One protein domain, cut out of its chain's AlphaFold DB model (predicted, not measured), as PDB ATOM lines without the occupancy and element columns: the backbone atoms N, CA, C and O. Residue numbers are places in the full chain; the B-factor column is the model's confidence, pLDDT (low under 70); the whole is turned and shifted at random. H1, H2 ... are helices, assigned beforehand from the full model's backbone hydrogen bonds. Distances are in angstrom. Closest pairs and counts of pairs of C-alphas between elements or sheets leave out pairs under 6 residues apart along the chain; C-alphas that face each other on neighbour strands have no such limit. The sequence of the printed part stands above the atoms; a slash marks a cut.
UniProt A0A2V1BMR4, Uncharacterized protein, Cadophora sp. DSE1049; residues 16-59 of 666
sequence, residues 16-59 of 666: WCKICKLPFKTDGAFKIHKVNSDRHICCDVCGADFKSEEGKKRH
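What this domain is: This is residues 16 to 59 of the 666 residues of an uncharacterized protein of Cadophora sp. DSE1049 (UniProt A0A2V1BMR4). What does the model look like from its first printed residue onward? It has little regular structure: the loop of residues 16 to 26 and helix H1 make one end, an unnamed stretch folds back on itself in the middle, and helix H2 makes the other end. What are its make-up and size? The printed part has 44 residues, 16 of them in two named helices, H1 then H2, with no named strand: all helix. It is compact, with a radius of gyration of the C-alphas of 10.2 A, yet elongated, spanning 30 by 18 by 13 A.

Where its parts are: Where is H1? It holds residues 27 to 35, 12.4 A long, from C-alpha 27 at (239.182, 188.966, 253.224). Where is H2? It holds residues 53 to 59, ending at C-alpha 59 at (253.354, 202.682, 246.757).

How they stand to each other: Do the helices meet? H1 and H2 are apart. What pairs between them? Residues 41 to 42 pair with residues 49 to 50, antiparallel. How are the helix backbones? In H1 and H2 every O i to N i+4 pair is within hydrogen-bond range.

The domain as a whole: How far does it reach? The two C-alphas farthest apart, of Lys 25 and Glu 54, are 30.7 A apart. Are there cuts, long links or low confidence? The printed part has no cut, the 17-residue link from H1 to H2 is long, and no printed residue is under 70 in pLDDT.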
ATOM      1  N   TRP A  16     237.237 186.660 245.651       84.12
ATOM      2  CA  TRP A  16     237.726 185.801 244.568       84.12
ATOM      3  C   TRP A  16     238.952 186.400 243.880       84.12
ATOM      4  O   TRP A  16     238.999 187.586 243.538       84.12
ATOM      5  N   CYS A  17     239.962 185.566 243.648       83.88
ATOM      6  CA  CYS A  17     241.174 185.987 242.972       83.88
ATOM      7  C   CYS A  17     241.011 185.920 241.449       83.88
ATOM      8  O   CYS A  17     240.893 184.839 240.877       83.88
ATOM      9  N   LYS A  18     241.065 187.074 240.774       82.19
ATOM     10  CA  LYS A  18     240.912 187.157 239.309       82.19
ATOM     11  C   LYS A  18     242.078 186.524 238.535       82.19
ATOM     12  O   LYS A  18     241.873 186.045 237.424       82.19
ATOM     13  N   ILE A  19     243.278 186.524 239.122       84.12
ATOM     14  CA  ILE A  19     244.516 186.016 238.508       84.12
ATOM     15  C   ILE A  19     244.639 184.507 238.743       84.12
ATOM     16  O   ILE A  19     244.701 183.728 237.794       84.12
ATOM     17  N   CYS A  20     244.605 184.075 240.006       84.50
ATOM     18  CA  CYS A  20     244.753 182.665 240.375       84.50
ATOM     19  C   CYS A  20     243.459 181.841 240.253       84.50
ATOM     20  O   CYS A  20     243.523 180.618 240.350       84.50
ATOM     21  N   LYS A  21     242.302 182.484 240.032       86.06
ATOM     22  CA  LYS A  21     240.962 181.867 239.913       86.06
ATOM     23  C   LYS A  21     240.516 181.065 241.147       86.06
ATOM     24  O   LYS A  21     239.671 180.180 241.045       86.06
ATOM     25  N   LEU A  22     241.061 181.400 242.318       84.88
ATOM     26  CA  LEU A  22     240.743 180.765 243.600       84.88
ATOM     27  C   LEU A  22     239.667 181.554 244.380       84.88
ATOM     28  O   LEU A  22     239.769 182.785 244.459       84.88
ATOM     29  N   PRO A  23     238.660 180.878 244.968       86.12
ATOM     30  CA  PRO A  23     237.688 181.476 245.882       86.12
ATOM     31  C   PRO A  23     238.172 181.442 247.343       86.12
ATOM     32  O   PRO A  23     238.753 180.455 247.794       86.12
ATOM     33  N   PHE A  24     237.860 182.487 248.109       85.56
ATOM     34  CA  PHE A  24     238.219 182.631 249.521       85.56
ATOM     35  C   PHE A  24     236.989 182.980 250.366       85.56
ATOM     36  O   PHE A  24     236.128 183.761 249.965       85.56
ATOM     37  N   LYS A  25     236.918 182.400 251.570       84.12
ATOM     38  CA  LYS A  25     235.798 182.584 252.510       84.12
ATOM     39  C   LYS A  25     235.912 183.850 253.373       84.12
ATOM     40  O   LYS A  25     235.029 184.114 254.182       84.12
ATOM     41  N   THR A  26     237.024 184.585 253.286       87.44
ATOM     42  CA  THR A  26     237.339 185.713 254.182       87.44
ATOM     43  C   THR A  26     238.387 186.626 253.544       87.44
ATOM     44  O   THR A  26     239.362 186.129 252.977       87.44
ATOM     45  N   ASP A  27     238.236 187.944 253.703       84.56
ATOM     46  CA  ASP A  27     239.182 188.966 253.224       84.56
ATOM     47  C   ASP A  27     240.628 188.715 253.688       84.56
ATOM     48  O   ASP A  27     241.555 188.761 252.884       84.56
ATOM     49  N   GLY A  28     240.832 188.352 254.959       84.94
ATOM     50  CA  GLY A  28     242.164 188.028 255.487       84.94
ATOM     51  C   GLY A  28     242.849 186.882 254.733       84.94
ATOM     52  O   GLY A  28     244.012 187.000 254.355       84.94
ATOM     53  N   ALA A  29     242.118 185.805 254.422       84.69
ATOM     54  CA  ALA A  29     242.648 184.684 253.641       84.69
ATOM     55  C   ALA A  29     242.945 185.081 252.182       84.69
ATOM     56  O   ALA A  29     243.937 184.633 251.609       84.69
ATOM     57  N   PHE A  30     242.125 185.959 251.597       86.06
ATOM     58  CA  PHE A  30     242.350 186.514 250.261       86.06
ATOM     59  C   PHE A  30     243.587 187.426 250.205       86.06
ATOM     60  O   PHE A  30     244.384 187.321 249.272       86.06
ATOM     61  N   LYS A  31     243.799 188.272 251.220       83.38
ATOM     62  CA  LYS A  31     244.995 189.118 251.357       83.38
ATOM     63  C   LYS A  31     246.260 188.285 251.555       83.38
ATOM     64  O   LYS A  31     247.220 188.489 250.820       83.38
ATOM     65  N   ILE A  32     246.239 187.301 252.458       85.12
ATOM     66  CA  ILE A  32     247.364 186.370 252.665       85.12
ATOM     67  C   ILE A  32     247.687 185.611 251.369       85.12
ATOM     68  O   ILE A  32     248.855 185.476 251.019       85.12
ATOM     69  N   HIS A  33     246.676 185.179 250.605       86.44
ATOM     70  CA  HIS A  33     246.897 184.565 249.294       86.44
ATOM     71  C   HIS A  33     247.628 185.493 248.313       86.44
ATOM     72  O   HIS A  33     248.539 185.020 247.638       86.44
ATOM     73  N   LYS A  34     247.269 186.782 248.233       83.56
ATOM     74  CA  LYS A  34     247.995 187.737 247.380       83.56
ATOM     75  C   LYS A  34     249.450 187.893 247.823       83.56
ATOM     76  O   LYS A  34     250.339 187.811 246.989       83.56
ATOM     77  N   VAL A  35     249.689 188.094 249.122       83.56
ATOM     78  CA  VAL A  35     251.040 188.346 249.659       83.56
ATOM     79  C   VAL A  35     251.955 187.130 249.489       83.56
ATOM     80  O   VAL A  35     253.129 187.293 249.172       83.56
ATOM     81  N   ASN A  36     251.410 185.919 249.621       81.50
ATOM     82  CA  ASN A  36     252.162 184.666 249.531       81.50
ATOM     83  C   ASN A  36     252.136 184.025 248.125       81.50
ATOM     84  O   ASN A  36     252.433 182.837 248.003       81.50
ATOM     85  N   SER A  37     251.726 184.742 247.070       82.25
ATOM     86  CA  SER A  37     251.651 184.184 245.714       82.25
ATOM     87  C   SER A  37     252.496 184.973 244.724       82.25
ATOM     88  O   SER A  37     252.169 186.106 244.390       82.25
ATOM     89  N   ASP A  38     253.490 184.310 244.130       79.56
ATOM     90  CA  ASP A  38     254.400 184.864 243.108       79.56
ATOM     91  C   ASP A  38     253.683 185.426 241.860       79.56
ATOM     92  O   ASP A  38     254.273 186.122 241.037       79.56
ATOM     93  N   ARG A  39     252.387 185.126 241.702       82.00
ATOM     94  CA  ARG A  39     251.509 185.661 240.648       82.00
ATOM     95  C   ARG A  39     250.945 187.053 240.969       82.00
ATOM     96  O   ARG A  39     250.244 187.620 240.133       82.00
ATOM     97  N   HIS A  40     251.218 187.588 242.159       84.56
ATOM     98  CA  HIS A  40     250.736 188.874 242.654       84.56
ATOM     99  C   HIS A  40     251.896 189.760 243.109       84.56
ATOM    100  O   HIS A  40     252.496 189.558 244.159       84.56
ATOM    101  N   ILE A  41     252.142 190.837 242.366       86.88
ATOM    102  CA  ILE A  41     252.998 191.924 242.839       86.88
ATOM    103  C   ILE A  41     252.132 192.845 243.707       86.88
ATOM    104  O   ILE A  41     251.623 193.853 243.225       86.88
ATOM    105  N   CYS A  42     251.890 192.489 244.970       85.19
ATOM    106  CA  CYS A  42     251.055 193.292 245.873       85.19
ATOM    107  C   CYS A  42     251.837 193.939 247.022       85.19
ATOM    108  O   CYS A  42     252.868 193.427 247.461       85.19
ATOM    109  N   CYS A  43     251.330 195.056 247.549       85.75
ATOM    110  CA  CYS A  43     251.826 195.598 248.813       85.75
ATOM    111  C   CYS A  43     251.334 194.730 249.980       85.75
ATOM    112  O   CYS A  43     250.141 194.476 250.123       85.75
ATOM    113  N   ASP A  44     252.274 194.318 250.818       83.44
ATOM    114  CA  ASP A  44     252.112 193.499 252.015       83.44
ATOM    115  C   ASP A  44     251.264 194.161 253.114       83.44
ATOM    116  O   ASP A  44     250.494 193.480 253.784       83.44
ATOM    117  N   VAL A  45     251.340 195.490 253.256       81.31
ATOM    118  CA  VAL A  45     250.621 196.231 254.309       81.31
ATOM    119  C   VAL A  45     249.127 196.408 253.996       81.31
ATOM    120  O   VAL A  45     248.300 196.387 254.905       81.31
ATOM    121  N   CYS A  46     248.745 196.571 252.721       82.44
ATOM    122  CA  CYS A  46     247.356 196.873 252.334       82.44
ATOM    123  C   CYS A  46     246.695 195.868 251.373       82.44
ATOM    124  O   CYS A  46     245.481 195.931 251.167       82.44
ATOM    125  N   GLY A  47     247.451 194.944 250.775       78.31
ATOM    126  CA  GLY A  47     246.944 193.958 249.811       78.31
ATOM    127  C   GLY A  47     246.549 194.530 248.439       78.31
ATOM    128  O   GLY A  47     245.810 193.871 247.699       78.31
ATOM    129  N   ALA A  48     246.994 195.745 248.093       83.75
ATOM    130  CA  ALA A  48     246.788 196.345 246.771       83.75
ATOM    131  C   ALA A  48     247.707 195.701 245.717       83.75
ATOM    132  O   ALA A  48     248.898 195.535 245.975       83.75
ATOM    133  N   ASP A  49     247.165 195.352 244.546       86.88
ATOM    134  CA  ASP A  49     247.910 194.745 243.432       86.88
ATOM    135  C   ASP A  49     248.546 195.807 242.512       86.88
ATOM    136  O   ASP A  49     247.914 196.805 242.158       86.88
ATOM    137  N   PHE A  50     249.770 195.548 242.053       86.25
ATOM    138  CA  PHE A  50     250.548 196.383 241.137       86.25
ATOM    139  C   PHE A  50     250.982 195.597 239.893       86.25
ATOM    140  O   PHE A  50     250.886 194.373 239.832       86.25
ATOM    141  N   LYS A  51     251.453 196.322 238.869       85.50
ATOM    142  CA  LYS A  51     251.939 195.741 237.603       85.50
ATOM    143  C   LYS A  51     253.460 195.536 237.550       85.50
ATOM    144  O   LYS A  51     253.933 194.893 236.621       85.50
ATOM    145  N   SER A  52     254.212 196.102 238.494       87.81
ATOM    146  CA  SER A  52     255.668 195.944 238.616       87.81
ATOM    147  C   SER A  52     256.118 196.185 240.062       87.81
ATOM    148  O   SER A  52     255.408 196.848 240.833       87.81
ATOM    149  N   GLU A  53     257.279 195.644 240.442       84.25
ATOM    150  CA  GLU A  53     257.833 195.778 241.798       84.25
ATOM    151  C   GLU A  53     258.180 197.236 242.133       84.25
ATOM    152  O   GLU A  53     257.985 197.675 243.259       84.25
ATOM    153  N   GLU A  54     258.588 198.041 241.153       81.88
ATOM    154  CA  GLU A  54     258.842 199.481 241.312       81.88
ATOM    155  C   GLU A  54     257.540 200.223 241.634       81.88
ATOM    156  O   GLU A  54     257.517 201.129 242.467       81.88
ATOM    157  N   GLY A  55     256.421 199.808 241.025       83.19
ATOM    158  CA  GLY A  55     255.091 200.321 241.352       83.19
ATOM    159  C   GLY A  55     254.697 200.036 242.804       83.19
ATOM    160  O   GLY A  55     254.203 200.932 243.491       83.19
ATOM    161  N   LYS A  56     254.979 198.817 243.279       86.06
ATOM    162  CA  LYS A  56     254.757 198.359 244.659       86.06
ATOM    163  C   LYS A  56     255.682 199.059 245.665       86.06
ATOM    164  O   LYS A  56     255.187 199.558 246.671       86.06
ATOM    165  N   LYS A  57     256.986 199.178 245.386       80.62
ATOM    166  CA  LYS A  57     257.969 199.916 246.210       80.62
ATOM    167  C   LYS A  57     257.618 201.398 246.330       80.62
ATOM    168  O   LYS A  57     257.594 201.948 247.433       80.62
ATOM    169  N   ARG A  58     257.254 202.042 245.217       78.75
ATOM    170  CA  ARG A  58     256.796 203.436 245.218       78.75
ATOM    171  C   ARG A  58     255.487 203.617 245.987       78.75
ATOM    172  O   ARG A  58     255.336 204.620 246.671       78.75
ATOM    173  N   HIS A  59     254.553 202.666 245.909       83.81
ATOM    174  CA  HIS A  59     253.354 202.682 246.757       83.81
ATOM    175  C   HIS A  59     253.711 202.541 248.241       83.81
ATOM    176  O   HIS A  59     253.261 203.352 249.048       83.81
TER     177      HIS A  59